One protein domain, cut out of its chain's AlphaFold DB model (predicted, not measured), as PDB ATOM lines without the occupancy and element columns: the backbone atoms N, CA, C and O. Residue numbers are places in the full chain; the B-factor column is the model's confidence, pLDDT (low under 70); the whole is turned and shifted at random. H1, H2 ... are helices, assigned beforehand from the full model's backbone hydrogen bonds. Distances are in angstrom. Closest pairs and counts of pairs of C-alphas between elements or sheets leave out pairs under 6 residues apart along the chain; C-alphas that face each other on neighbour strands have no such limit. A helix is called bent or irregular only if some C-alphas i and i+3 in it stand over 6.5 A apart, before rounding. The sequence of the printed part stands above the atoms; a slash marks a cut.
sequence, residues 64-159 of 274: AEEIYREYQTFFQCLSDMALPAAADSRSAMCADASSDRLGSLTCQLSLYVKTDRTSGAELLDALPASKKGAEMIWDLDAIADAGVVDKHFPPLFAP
ATOM      1  N   ALA A  64     -30.224  40.405 -17.806       83.12
ATOM      2  CA  ALA A  64     -29.212  41.373 -18.224       83.12
ATOM      3  C   ALA A  64     -27.814  40.894 -17.791       83.12
ATOM      4  O   ALA A  64     -26.867  40.946 -18.572       83.12
ATOM      5  N   GLU A  65     -27.724  40.322 -16.591       84.44
ATOM      6  CA  GLU A  65     -26.517  39.735 -16.015       84.44
ATOM      7  C   GLU A  65     -25.956  38.581 -16.857       84.44
ATOM      8  O   GLU A  65     -24.740  38.489 -17.027       84.44
ATOM      9  N   GLU A  66     -26.811  37.715 -17.408       87.12
ATOM     10  CA  GLU A  66     -26.380  36.643 -18.314       87.12
ATOM     11  C   GLU A  66     -25.776  37.199 -19.599       87.12
ATOM     12  O   GLU A  66     -24.721  36.737 -20.027       87.12
ATOM     13  N   ILE A  67     -26.414  38.212 -20.193       89.31
ATOM     14  CA  ILE A  67     -25.913  38.845 -21.417       89.31
ATOM     15  C   ILE A  67     -24.551  39.490 -21.175       89.31
ATOM     16  O   ILE A  67     -23.629  39.289 -21.965       89.31
ATOM     17  N   TYR A  68     -24.409  40.240 -20.080       89.62
ATOM     18  CA  TYR A  68     -23.147  40.891 -19.734       89.62
ATOM     19  C   TYR A  68     -22.039  39.878 -19.485       89.62
ATOM     20  O   TYR A  68     -20.953  40.004 -20.047       89.62
ATOM     21  N   ARG A  69     -22.325  38.823 -18.715       88.81
ATOM     22  CA  ARG A  69     -21.355  37.758 -18.440       88.81
ATOM     23  C   ARG A  69     -20.900  37.053 -19.714       88.81
ATOM     24  O   ARG A  69     -19.723  36.719 -19.842       88.81
ATOM     25  N   GLU A  70     -21.816  36.817 -20.647       90.81
ATOM     26  CA  GLU A  70     -21.500  36.169 -21.916       90.81
ATOM     27  C   GLU A  70     -20.568  37.038 -22.770       90.81
ATOM     28  O   GLU A  70     -19.528  36.556 -23.216       90.81
ATOM     29  N   TYR A  71     -20.854  38.339 -22.897       92.25
ATOM     30  CA  TYR A  71     -19.947  39.273 -23.573       92.25
ATOM     31  C   TYR A  71     -18.594  39.408 -22.874       92.25
ATOM     32  O   TYR A  71     -17.566  39.412 -23.544       92.25
ATOM     33  N   GLN A  72     -18.560  39.467 -21.541       89.94
ATOM     34  CA  GLN A  72     -17.306  39.519 -20.781       89.94
ATOM     35  C   GLN A  72     -16.453  38.267 -21.014       89.94
ATOM     36  O   GLN A  72     -15.258  38.377 -21.288       89.94
ATOM     37  N   THR A  73     -17.071  37.083 -20.966       90.25
ATOM     38  CA  THR A  73     -16.393  35.806 -21.247       90.25
ATOM     39  C   THR A  73     -15.849  35.791 -22.669       90.25
ATOM     40  O   THR A  73     -14.711  35.387 -22.903       90.25
ATOM     41  N   PHE A  74     -16.639  36.284 -23.618       92.06
ATOM     42  CA  PHE A  74     -16.236  36.387 -25.008       92.06
ATOM     43  C   PHE A  74     -15.067  37.360 -25.213       92.06
ATOM     44  O   PHE A  74     -14.088  36.995 -25.861       92.06
ATOM     45  N   PHE A  75     -15.098  38.555 -24.615       92.81
ATOM     46  CA  PHE A  75     -13.990  39.513 -24.694       92.81
ATOM     47  C   PHE A  75     -12.715  38.979 -24.039       92.81
ATOM     48  O   PHE A  75     -11.626  39.155 -24.589       92.81
ATOM     49  N   GLN A  76     -12.834  38.293 -22.900       91.81
ATOM     50  CA  GLN A  76     -11.693  37.650 -22.252       91.81
ATOM     51  C   GLN A  76     -11.106  36.553 -23.146       91.81
ATOM     52  O   GLN A  76      -9.907  36.558 -23.415       91.81
ATOM     53  N   CYS A  77     -11.955  35.682 -23.697       91.50
ATOM     54  CA  CYS A  77     -11.533  34.657 -24.647       91.50
ATOM     55  C   CYS A  77     -10.800  35.278 -25.843       91.50
ATOM     56  O   CYS A  77      -9.679  34.879 -26.151       91.50
ATOM     57  N   LEU A  78     -11.379  36.306 -26.475       92.00
ATOM     58  CA  LEU A  78     -10.758  37.000 -27.603       92.00
ATOM     59  C   LEU A  78      -9.403  37.607 -27.232       92.00
ATOM     60  O   LEU A  78      -8.498  37.611 -28.065       92.00
ATOM     61  N   SER A  79      -9.242  38.087 -25.997       91.38
ATOM     62  CA  SER A  79      -7.974  38.606 -25.478       91.38
ATOM     63  C   SER A  79      -6.931  37.505 -25.257       91.38
ATOM     64  O   SER A  79      -5.772  37.701 -25.620       91.38
ATOM     65  N   ASP A  80      -7.325  36.327 -24.778       89.25
ATOM     66  CA  ASP A  80      -6.401  35.235 -24.414       89.25
ATOM     67  C   ASP A  80      -6.065  34.293 -25.577       89.25
ATOM     68  O   ASP A  80      -5.036  33.622 -25.588       89.25
ATOM     69  N   MET A  81      -6.926  34.259 -26.590       85.56
ATOM     70  CA  MET A  81      -6.850  33.344 -27.723       85.56
ATOM     71  C   MET A  81      -5.522  33.425 -28.494       85.56
ATOM     72  O   MET A  81      -5.162  34.473 -29.032       85.56
ATOM     73  N   ALA A  82      -4.812  32.308 -28.620       80.38
ATOM     74  CA  ALA A  82      -3.662  32.217 -29.512       80.38
ATOM     75  C   ALA A  82      -4.134  32.143 -30.971       80.38
ATOM     76  O   ALA A  82      -5.071  31.406 -31.283       80.38
ATOM     77  N   LEU A  83      -3.489  32.890 -31.871       78.50
ATOM     78  CA  LEU A  83      -3.825  32.805 -33.289       78.50
ATOM     79  C   LEU A  83      -3.103  31.631 -33.961       78.50
ATOM     80  O   LEU A  83      -1.882  31.509 -33.824       78.50
ATOM     81  N   PRO A  84      -3.813  30.807 -34.750       71.62
ATOM     82  CA  PRO A  84      -3.175  29.813 -35.598       71.62
ATOM     83  C   PRO A  84      -2.310  30.494 -36.670       71.62
ATOM     84  O   PRO A  84      -2.539  31.643 -37.057       71.62
ATOM     85  N   ALA A  85      -1.295  29.791 -37.176       67.00
ATOM     86  CA  ALA A  85      -0.385  30.337 -38.186       67.00
ATOM     87  C   ALA A  85      -1.064  30.554 -39.555       67.00
ATOM     88  O   ALA A  85      -0.707  31.486 -40.272       67.00
ATOM     89  N   ALA A  86      -2.047  29.719 -39.906       72.75
ATOM     90  CA  ALA A  86      -2.740  29.769 -41.191       72.75
ATOM     91  C   ALA A  86      -3.856  30.828 -41.208       72.75
ATOM     92  O   ALA A  86      -4.666  30.891 -40.284       72.75
ATOM     93  N   ALA A  87      -3.918  31.625 -42.280       70.38
ATOM     94  CA  ALA A  87      -4.911  32.688 -42.453       70.38
ATOM     95  C   ALA A  87      -6.353  32.151 -42.480       70.38
ATOM     96  O   ALA A  87      -7.204  32.670 -41.763       70.38
ATOM     97  N   ASP A  88      -6.603  31.059 -43.206       69.38
ATOM     98  CA  ASP A  88      -7.941  30.457 -43.317       69.38
ATOM     99  C   ASP A  88      -8.479  29.999 -41.956       69.38
ATOM    100  O   ASP A  88      -9.646  30.211 -41.624       69.38
ATOM    101  N   SER A  89      -7.598  29.448 -41.116       69.38
ATOM    102  CA  SER A  89      -7.943  29.062 -39.749       69.38
ATOM    103  C   SER A  89      -8.280  30.270 -38.877       69.38
ATOM    104  O   SER A  89      -9.107  30.136 -37.988       69.38
ATOM    105  N   ARG A  90      -7.694  31.449 -39.124       71.81
ATOM    106  CA  ARG A  90      -8.018  32.683 -38.382       71.81
ATOM    107  C   ARG A  90      -9.390  33.218 -38.762       71.81
ATOM    108  O   ARG A  90     -10.170  33.559 -37.879       71.81
ATOM    109  N   SER A  91      -9.707  33.261 -40.053       69.19
ATOM    110  CA  SER A  91     -11.011  33.737 -40.529       69.19
ATOM    111  C   SER A  91     -12.157  32.838 -40.058       69.19
ATOM    112  O   SER A  91     -13.226  33.342 -39.708       69.19
ATOM    113  N   ALA A  92     -11.922  31.526 -39.964       73.94
ATOM    114  CA  ALA A  92     -12.886  30.574 -39.415       73.94
ATOM    115  C   ALA A  92     -13.205  30.818 -37.925       73.94
ATOM    116  O   ALA A  92     -14.315  30.530 -37.489       73.94
ATOM    117  N   MET A  93     -12.296  31.421 -37.149       73.62
ATOM    118  CA  MET A  93     -12.502  31.644 -35.707       73.62
ATOM    119  C   MET A  93     -13.604  32.657 -35.396       73.62
ATOM    120  O   MET A  93     -14.170  32.627 -34.307       73.62
ATOM    121  N   CYS A  94     -13.936  33.535 -36.344       81.88
ATOM    122  CA  CYS A  94     -15.061  34.456 -36.197       81.88
ATOM    123  C   CYS A  94     -16.376  33.904 -36.759       81.88
ATOM    124  O   CYS A  94     -17.394  34.593 -36.674       81.88
ATOM    125  N   ALA A  95     -16.390  32.688 -37.320       81.12
ATOM    126  CA  ALA A  95     -17.604  32.095 -37.880       81.12
ATOM    127  C   ALA A  95     -18.688  31.926 -36.805       81.12
ATOM    128  O   ALA A  95     -19.836  32.311 -37.029       81.12
ATOM    129  N   ASP A  96     -18.310  31.474 -35.610       77.06
ATOM    130  CA  ASP A  96     -19.247  31.270 -34.501       77.06
ATOM    131  C   ASP A  96     -19.807  32.597 -33.959       77.06
ATOM    132  O   ASP A  96     -20.981  32.691 -33.592       77.06
ATOM    133  N   ALA A  97     -19.004  33.663 -34.004       84.12
ATOM    134  CA  ALA A  97     -19.415  35.010 -33.614       84.12
ATOM    135  C   ALA A  97     -20.207  35.755 -34.708       84.12
ATOM    136  O   ALA A  97     -20.864  36.750 -34.409       84.12
ATOM    137  N   SER A  98     -20.196  35.282 -35.963       82.38
ATOM    138  CA  SER A  98     -20.831  35.960 -37.113       82.38
ATOM    139  C   SER A  98     -22.349  36.121 -36.982       82.38
ATOM    140  O   SER A  98     -22.961  36.985 -37.613       82.38
ATOM    141  N   SER A  99     -22.967  35.289 -36.143       85.12
ATOM    142  CA  SER A  99     -24.406  35.299 -35.887       85.12
ATOM    143  C   SER A  99     -24.853  36.392 -34.904       85.12
ATOM    144  O   SER A  99     -26.058  36.605 -34.726       85.12
ATOM    145  N   ASP A 100     -23.900  37.109 -34.302       90.62
ATOM    146  CA  ASP A 100     -24.113  38.302 -33.494       90.62
ATOM    147  C   ASP A 100     -23.325  39.489 -34.071       90.62
ATOM    148  O   ASP A 100     -22.146  39.387 -34.404       90.62
ATOM    149  N   ARG A 101     -23.971  40.650 -34.205       91.31
ATOM    150  CA  ARG A 101     -23.359  41.807 -34.881       91.31
ATOM    151  C   ARG A 101     -22.187  42.401 -34.099       91.31
ATOM    152  O   ARG A 101     -21.204  42.811 -34.714       91.31
ATOM    153  N   LEU A 102     -22.284  42.444 -32.771       92.56
ATOM    154  CA  LEU A 102     -21.202  42.932 -31.919       92.56
ATOM    155  C   LEU A 102     -20.106  41.885 -31.769       92.56
ATOM    156  O   LEU A 102     -18.924  42.231 -31.839       92.56
ATOM    157  N   GLY A 103     -20.498  40.616 -31.639       92.94
ATOM    158  CA  GLY A 103     -19.598  39.470 -31.636       92.94
ATOM    159  C   GLY A 103     -18.707  39.445 -32.875       92.94
ATOM    160  O   GLY A 103     -17.483  39.449 -32.768       92.94
ATOM    161  N   SER A 104     -19.318  39.516 -34.059       92.19
ATOM    162  CA  SER A 104     -18.599  39.560 -35.331       92.19
ATOM    163  C   SER A 104     -17.617  40.730 -35.394       92.19
ATOM    164  O   SER A 104     -16.456  40.538 -35.747       92.19
ATOM    165  N   LEU A 105     -18.055  41.942 -35.038       94.19
ATOM    166  CA  LEU A 105     -17.221  43.143 -35.118       94.19
ATOM    167  C   LEU A 105     -16.008  43.077 -34.178       94.19
ATOM    168  O   LEU A 105     -14.883  43.377 -34.577       94.19
ATOM    169  N   THR A 106     -16.218  42.661 -32.932       94.12
ATOM    170  CA  THR A 106     -15.139  42.566 -31.935       94.12
ATOM    171  C   THR A 106     -14.194  41.397 -32.195       94.12
ATOM    172  O   THR A 106     -12.998  41.509 -31.915       94.12
ATOM    173  N   CYS A 107     -14.680  40.315 -32.808       93.25
ATOM    174  CA  CYS A 107     -13.818  39.246 -33.296       93.25
ATOM    175  C   CYS A 107     -12.900  39.737 -34.427       93.25
ATOM    176  O   CYS A 107     -11.688  39.538 -34.351       93.25
ATOM    177  N   GLN A 108     -13.437  40.470 -35.412       93.44
ATOM    178  CA  GLN A 108     -12.634  41.054 -36.499       93.44
ATOM    179  C   GLN A 108     -11.591  42.052 -35.984       93.44
ATOM    180  O   GLN A 108     -10.431  42.003 -36.390       93.44
ATOM    181  N   LEU A 109     -11.960  42.901 -35.018       95.38
ATOM    182  CA  LEU A 109     -11.005  43.767 -34.319       95.38
ATOM    183  C   LEU A 109      -9.883  42.962 -33.653       95.38
ATOM    184  O   LEU A 109      -8.710  43.315 -33.768       95.38
ATOM    185  N   SER A 110     -10.233  41.876 -32.967       94.44
ATOM    186  CA  SER A 110      -9.255  41.038 -32.267       94.44
ATOM    187  C   SER A 110      -8.298  40.357 -33.241       94.44
ATOM    188  O   SER A 110      -7.092  40.355 -32.994       94.44
ATOM    189  N   LEU A 111      -8.805  39.843 -34.368       92.44
ATOM    190  CA  LEU A 111      -7.975  39.298 -35.442       92.44
ATOM    191  C   LEU A 111      -7.025  40.356 -35.999       92.44
ATOM    192  O   LEU A 111      -5.826  40.100 -36.080       92.44
ATOM    193  N   TYR A 112      -7.523  41.550 -36.325       93.88
ATOM    194  CA  TYR A 112      -6.691  42.644 -36.825       93.88
ATOM    195  C   TYR A 112      -5.557  42.993 -35.850       93.88
ATOM    196  O   TYR A 112      -4.391  43.014 -36.238       93.88
ATOM    197  N   VAL A 113      -5.869  43.186 -34.564       94.69
ATOM    198  CA  VAL A 113      -4.863  43.537 -33.548       94.69
ATOM    199  C   VAL A 113      -3.834  42.420 -33.362       94.69
ATOM    200  O   VAL A 113      -2.644  42.702 -33.246       94.69
ATOM    201  N   LYS A 114      -4.273  41.157 -33.342       91.56
ATOM    202  CA  LYS A 114      -3.405  40.000 -33.073       91.56
ATOM    203  C   LYS A 114      -2.614  39.505 -34.284       91.56
ATOM    204  O   LYS A 114      -1.669  38.744 -34.108       91.56
ATOM    205  N   THR A 115      -2.977  39.917 -35.495       90.12
ATOM    206  CA  THR A 115      -2.231  39.628 -36.734       90.12
ATOM    207  C   THR A 115      -1.284  40.765 -37.112       90.12
ATOM    208  O   THR A 115      -1.070  41.029 -38.296       90.12
ATOM    209  N   ASP A 116      -0.764  41.480 -36.112       91.44
ATOM    210  CA  ASP A 116       0.113  42.638 -36.297       91.44
ATOM    211  C   ASP A 116      -0.465  43.680 -37.267       91.44
ATOM    212  O   ASP A 116       0.264  44.321 -38.023       91.44
ATOM    213  N   ARG A 117      -1.794  43.861 -37.242       93.88
ATOM    214  CA  ARG A 117      -2.517  44.871 -38.033       93.88
ATOM    215  C   ARG A 117      -2.413  44.686 -39.548       93.88
ATOM    216  O   ARG A 117      -2.537  45.641 -40.312       93.88
ATOM    217  N   THR A 118      -2.228  43.452 -40.004       90.62
ATOM    218  CA  THR A 118      -2.104  43.151 -41.441       90.62
ATOM    219  C   THR A 118      -3.447  43.174 -42.183       90.62
ATOM    220  O   THR A 118      -3.496  43.597 -43.336       90.62
ATOM    221  N   SER A 119      -4.551  42.826 -41.515       89.62
ATOM    222  CA  SER A 119      -5.901  42.712 -42.105       89.62
ATOM    223  C   SER A 119      -6.765  43.974 -41.950       89.62
ATOM    224  O   SER A 119      -7.884  43.942 -41.434       89.62
ATOM    225  N   GLY A 120      -6.216  45.137 -42.317       93.75
ATOM    226  CA  GLY A 120      -6.915  46.418 -42.148       93.75
ATOM    227  C   GLY A 120      -8.160  46.565 -43.031       93.75
ATOM    228  O   GLY A 120      -9.120  47.210 -42.622       93.75
ATOM    229  N   ALA A 121      -8.167  45.970 -44.227       94.06
ATOM    230  CA  ALA A 121      -9.312  46.043 -45.137       94.06
ATOM    231  C   ALA A 121     -10.510  45.261 -44.582       94.06
ATOM    232  O   ALA A 121     -11.616  45.786 -44.528       94.06
ATOM    233  N   GLU A 122     -10.264  44.060 -44.065       92.00
ATOM    234  CA  GLU A 122     -11.272  43.184 -43.474       92.00
ATOM    235  C   GLU A 122     -11.910  43.818 -42.230       92.00
ATOM    236  O   GLU A 122     -13.131  43.769 -42.063       92.00
ATOM    237  N   LEU A 123     -11.105  44.486 -41.390       95.12
ATOM    238  CA  LEU A 123     -11.627  45.270 -40.269       95.12
ATOM    239  C   LEU A 123     -12.548  46.393 -40.761       95.12
ATOM    240  O   LEU A 123     -13.645  46.574 -40.228       95.12
ATOM    241  N   LEU A 124     -12.110  47.154 -41.769       96.69
ATOM    242  CA  LEU A 124     -12.907  48.246 -42.319       96.69
ATOM    243  C   LEU A 124     -14.191  47.730 -42.966       96.69
ATOM    244  O   LEU A 124     -15.230  48.359 -42.784       96.69
ATOM    245  N   ASP A 125     -14.172  46.595 -43.653       94.62
ATOM    246  CA  ASP A 125     -15.357  45.988 -44.268       94.62
ATOM    247  C   ASP A 125     -16.371  45.509 -43.224       94.62
ATOM    248  O   ASP A 125     -17.577  45.684 -43.412       94.62
ATOM    249  N   ALA A 126     -15.895  45.011 -42.079       93.38
ATOM    250  CA  ALA A 126     -16.745  44.614 -40.960       93.38
ATOM    251  C   ALA A 126     -17.453  45.799 -40.274       93.38
ATOM    252  O   ALA A 126     -18.464  45.607 -39.591       93.38
ATOM    253  N   LEU A 127     -16.955  47.032 -40.441       95.44
ATOM    254  CA  LEU A 127     -17.566  48.206 -39.822       95.44
ATOM    255  C   LEU A 127     -18.945  48.526 -40.419       95.44
ATOM    256  O   LEU A 127     -19.103  48.603 -41.645       95.44
ATOM    257  N   PRO A 128     -19.932  48.848 -39.573       92.12
ATOM    258  CA  PRO A 128     -21.269  49.184 -40.028       92.12
ATOM    259  C   PRO A 128     -21.303  50.467 -40.868       92.12
ATOM    260  O   PRO A 128     -20.797  51.509 -40.463       92.12
ATOM    261  N   ALA A 129     -22.003  50.421 -42.004       90.38
ATOM    262  CA  ALA A 129     -22.197  51.584 -42.878       90.38
ATOM    263  C   ALA A 129     -23.426  52.443 -42.515       90.38
ATOM    264  O   ALA A 129     -23.556  53.579 -42.957       90.38
ATOM    265  N   SER A 130     -24.366  51.912 -41.726       93.12
ATOM    266  CA  SER A 130     -25.595  52.637 -41.371       93.12
ATOM    267  C   SER A 130     -25.412  53.491 -40.117       93.12
ATOM    268  O   SER A 130     -24.599  53.162 -39.254       93.12
ATOM    269  N   LYS A 131     -26.219  54.550 -39.965       90.69
ATOM    270  CA  LYS A 131     -26.235  55.375 -38.743       90.69
ATOM    271  C   LYS A 131     -26.495  54.543 -37.479       90.69
ATOM    272  O   LYS A 131     -25.754  54.652 -36.513       90.69
ATOM    273  N   LYS A 132     -27.494  53.654 -37.511       90.81
ATOM    274  CA  LYS A 132     -27.801  52.747 -36.387       90.81
ATOM    275  C   LYS A 132     -26.646  51.803 -36.060       90.81
ATOM    276  O   LYS A 132     -26.473  51.408 -34.917       90.81
ATOM    277  N   GLY A 133     -25.878  51.405 -37.069       91.19
ATOM    278  CA  GLY A 133     -24.697  50.590 -36.845       91.19
ATOM    279  C   GLY A 133     -23.528  51.394 -36.260       91.19
ATOM    280  O   GLY A 133     -22.803  50.864 -35.433       91.19
ATOM    281  N   ALA A 134     -23.379  52.677 -36.600       92.25
ATOM    282  CA  ALA A 134     -22.432  53.555 -35.908       92.25
ATOM    283  C   ALA A 134     -22.804  53.747 -34.426       92.25
ATOM    284  O   ALA A 134     -21.929  53.698 -33.570       92.25
ATOM    285  N   GLU A 135     -24.096  53.895 -34.113       91.31
ATOM    286  CA  GLU A 135     -24.601  53.929 -32.728       91.31
ATOM    287  C   GLU A 135     -24.273  52.624 -31.978       91.31
ATOM    288  O   GLU A 135     -23.755  52.675 -30.867       91.31
ATOM    289  N   MET A 136     -24.454  51.469 -32.629       92.75
ATOM    290  CA  MET A 136     -24.130  50.144 -32.076       92.75
ATOM    291  C   MET A 136     -22.668  50.008 -31.614       92.75
ATOM    292  O   MET A 136     -22.397  49.259 -30.682       92.75
ATOM    293  N   ILE A 137     -21.709  50.708 -32.231       94.19
ATOM    294  CA  ILE A 137     -20.307  50.655 -31.778       94.19
ATOM    295  C   ILE A 137     -20.176  51.182 -30.349       94.19
ATOM    296  O   ILE A 137     -19.401  50.643 -29.568       94.19
ATOM    297  N   TRP A 138     -20.950  52.204 -29.990       91.88
ATOM    298  CA  TRP A 138     -20.927  52.785 -28.652       91.88
ATOM    299  C   TRP A 138     -21.621  51.896 -27.615       91.88
ATOM    300  O   TRP A 138     -21.272  51.949 -26.437       91.88
ATOM    301  N   ASP A 139     -22.522  51.012 -28.050       91.56
ATOM    302  CA  ASP A 139     -23.152  50.019 -27.176       91.56
ATOM    303  C   ASP A 139     -22.152  48.958 -26.680       91.56
ATOM    304  O   ASP A 139     -22.359  48.390 -25.610       91.56
ATOM    305  N   LEU A 140     -21.038  48.728 -27.393       89.19
ATOM    306  CA  LEU A 140     -19.975  47.812 -26.951       89.19
ATOM    307  C   LEU A 140     -19.406  48.192 -25.587       89.19
ATOM    308  O   LEU A 140     -19.150  47.315 -24.768       89.19
ATOM    309  N   ASP A 141     -19.198  49.487 -25.355       83.19
ATOM    310  CA  ASP A 141     -18.663  49.974 -24.088       83.19
ATOM    311  C   ASP A 141     -19.702  49.846 -22.978       83.19
ATOM    312  O   ASP A 141     -19.407  49.313 -21.917       83.19
ATOM    313  N   ALA A 142     -20.956  50.212 -23.261       85.00
ATOM    314  CA  ALA A 142     -22.053  50.052 -22.312       85.00
ATOM    315  C   ALA A 142     -22.250  48.585 -21.891       85.00
ATOM    316  O   ALA A 142     -22.525  48.310 -20.726       85.00
ATOM    317  N   ILE A 143     -22.097  47.644 -22.825       86.69
ATOM    318  CA  ILE A 143     -22.176  46.203 -22.566       86.69
ATOM    319  C   ILE A 143     -20.958  45.707 -21.781       86.69
ATOM    320  O   ILE A 143     -21.117  44.879 -20.887       86.69
ATOM    321  N   ALA A 144     -19.758  46.191 -22.108       83.12
ATOM    322  CA  ALA A 144     -18.526  45.774 -21.448       83.12
ATOM    323  C   ALA A 144     -18.404  46.333 -20.017       83.12
ATOM    324  O   ALA A 144     -17.920  45.626 -19.135       83.12
ATOM    325  N   ASP A 145     -18.876  47.561 -19.781       79.69
ATOM    326  CA  ASP A 145     -18.910  48.208 -18.463       79.69
ATOM    327  C   ASP A 145     -20.024  47.652 -17.561       79.69
ATOM    328  O   ASP A 145     -19.898  47.645 -16.332       79.69
ATOM    329  N   ALA A 146     -21.142  47.200 -18.140       70.88
ATOM    330  CA  ALA A 146     -22.276  46.722 -17.365       70.88
ATOM    331  C   ALA A 146     -21.933  45.420 -16.622       70.88
ATOM    332  O   ALA A 146     -21.676  44.377 -17.217       70.88
ATOM    333  N   GLY A 147     -21.950  45.476 -15.290       57.19
ATOM    334  CA  GLY A 147     -21.737  44.312 -14.425       57.19
ATOM    335  C   GLY A 147     -20.297  44.091 -13.954       57.19
ATOM    336  O   GLY A 147     -20.046  43.080 -13.301       57.19
ATOM    337  N   VAL A 148     -19.364  45.010 -14.228       59.19
ATOM    338  CA  VAL A 148     -18.000  44.950 -13.678       59.19
ATOM    339  C   VAL A 148     -17.889  45.865 -12.453       59.19
ATOM    340  O   VAL A 148     -18.101  47.071 -12.553       59.19
ATOM    341  N   VAL A 149     -17.565  45.295 -11.284       56.12
ATOM    342  CA  VAL A 149     -17.398  46.049 -10.021       56.12
ATOM    343  C   VAL A 149     -16.123  46.902 -10.044       56.12
ATOM    344  O   VAL A 149     -16.135  48.030  -9.561       56.12
ATOM    345  N   ASP A 150     -15.074  46.413 -10.706       62.69
ATOM    346  CA  ASP A 150     -13.817  47.126 -10.916       62.69
ATOM    347  C   ASP A 150     -13.499  47.130 -12.413       62.69
ATOM    348  O   ASP A 150     -13.162  46.069 -12.926       62.69
ATOM    349  N   LYS A 151     -13.615  48.277 -13.104       67.94
ATOM    350  CA  LYS A 151     -13.477  48.462 -14.571       67.94
ATOM    351  C   LYS A 151     -12.142  47.972 -15.172       67.94
ATOM    352  O   LYS A 151     -11.329  48.752 -15.665       67.94
ATOM    353  N   HIS A 152     -11.912  46.671 -15.138       79.94
ATOM    354  CA  HIS A 152     -10.736  46.001 -15.656       79.94
ATOM    355  C   HIS A 152     -11.137  45.310 -16.947       79.94
ATOM    356  O   HIS A 152     -11.708  44.221 -16.948       79.94
ATOM    357  N   PHE A 153     -10.850  45.971 -18.061       85.69
ATOM    358  CA  PHE A 153     -11.014  45.355 -19.366       85.69
ATOM    359  C   PHE A 153      -9.910  44.321 -19.614       85.69
ATOM    360  O   PHE A 153      -8.776  44.522 -19.161       85.69
ATOM    361  N   PRO A 154     -10.198  43.253 -20.380       89.00
ATOM    362  CA  PRO A 154      -9.169  42.332 -20.844       89.00
ATOM    363  C   PRO A 154      -8.026  43.087 -21.548       89.00
ATOM    364  O   PRO A 154      -8.298  44.100 -22.202       89.00
ATOM    365  N   PRO A 155      -6.766  42.611 -21.475       91.50
ATOM    366  CA  PRO A 155      -5.596  43.331 -21.988       91.50
ATOM    367  C   PRO A 155      -5.730  43.873 -23.415       91.50
ATOM    368  O   PRO A 155      -5.264  44.976 -23.693       91.50
ATOM    369  N   LEU A 156      -6.402  43.143 -24.313       92.50
ATOM    370  CA  LEU A 156      -6.616  43.580 -25.698       92.50
ATOM    371  C   LEU A 156      -7.483  44.849 -25.813       92.50
ATOM    372  O   LEU A 156      -7.294  45.639 -26.741       92.50
ATOM    373  N   PHE A 157      -8.411  45.051 -24.876       92.94
ATOM    374  CA  PHE A 157      -9.377  46.155 -24.858       92.94
ATOM    375  C   PHE A 157      -9.078  47.208 -23.779       92.94
ATOM    376  O   PHE A 157      -9.758  48.230 -23.698       92.94
ATOM    377  N   ALA A 158      -8.067  46.988 -22.942       90.12
ATOM    378  CA  ALA A 158      -7.653  47.943 -21.927       90.12
ATOM    379  C   ALA A 158      -7.022  49.215 -22.543       90.12
ATOM    380  O   ALA A 158      -6.432  49.158 -23.623       90.12
ATOM    381  N   PRO A 159      -7.106  50.377 -21.861       89.06
ATOM    382  CA  PRO A 159      -7.787  50.608 -20.583       89.06
ATOM    383  C   PRO A 159      -9.230  51.117 -20.725       89.06
ATOM    384  O   PRO A 159      -9.887  51.329 -19.713       89.06
TER     385      PRO A 159
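What this domain is: This is residues 64 to 159 of the 274 residues of an uncharacterized protein of Solibacter usitatus (strain Ellin6076) (UniProt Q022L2). Three helices lie side by side in a rough row, H1, H4 and H5, with H4 in the middle, and H6 runs across one side of that row, nearly perpendicular to H1 and H4. Two short helices, H2 and H3, lie on the way from H1 to H4, and a tail without a named element, residues 146 to 159, follows H6. The printed part has 96 residues with six named helices, in the order H1 to H6, and no named strand; its class is all helix. It is compact, with a radius of gyration of the C-alphas of 13.4 A, and its outline is rounded, spanning 38 by 31 by 24 A.

Where its parts are: Find C-alpha 64 at (-29.212, 41.373, -18.224); from there H1, residues 64 to 80, runs 24.4 A. Go on to H2, residues 87 to 92, 8.8 A long, and to H3, residues 96 to 99, 6.7 A. H3 is irregular, but only just: C-alphas 96 and 99 are 6.7 A apart. Find C-alpha 101 at (-23.359, 41.807, -34.881), where H4 begins; it covers residues 101 to 114 and 20.1 A. H5, residues 120 to 126, measures 10.1 A. H6, residues 131 to 145, runs 22.7 A and ends at C-alpha 145 at (-18.910, 48.208, -18.463).

How they stand to each other: Begin at H4, the hub, which touches four helices. Residues 75 to 79 of H1 touch its residues 106 to 110, at a shallow tilt of 20 degrees, the same way; the closest C-alphas, of Leu 78 and Ser 110, are 6.3 A apart. H4 and H5 form a helical hairpin at a shallow tilt of 6 degrees, opposite ways, with the closest C-alphas, of Gln 108 and Leu 123, 5.7 A apart. H4 and H6 only just touch, with 3 pairs of C-alphas within 8 A, the closest those of Leu 102 and Leu 140 at 7.1 A; they are about perpendicular, at 74 degrees. H3 and H4 touch only at the corner, where the C-alphas of Ser 98 and Ser 104 are closest, at 4.6 A. H2 is close to H4 but not clearly touching: the closest C-alphas, of Arg 90 and Leu 111, are 7.2 A apart. Look next at H1 and H6, which touch about perpendicular, at 89 degrees, with the closest C-alphas, of Tyr 68 and Ile 143, 6.1 A apart. H5 and H6 are apart, as are H1 and H5. In H1, H2, H4 and H5 every O i to N i+4 pair is within hydrogen-bond range, in H6 7 of 11 are, and H3 is too short for such a pair.

The domain as a whole: The two C-alphas farthest apart are those of Ala 86 and Val 149, 38.1 A. The printed part has no cut and no long link; the link from H1 to H2 is short, the others tight. The mean pLDDT of the printed part is 86.2; look for values under 70 at residues 85, 88 to 89, 91 and 147 to 151.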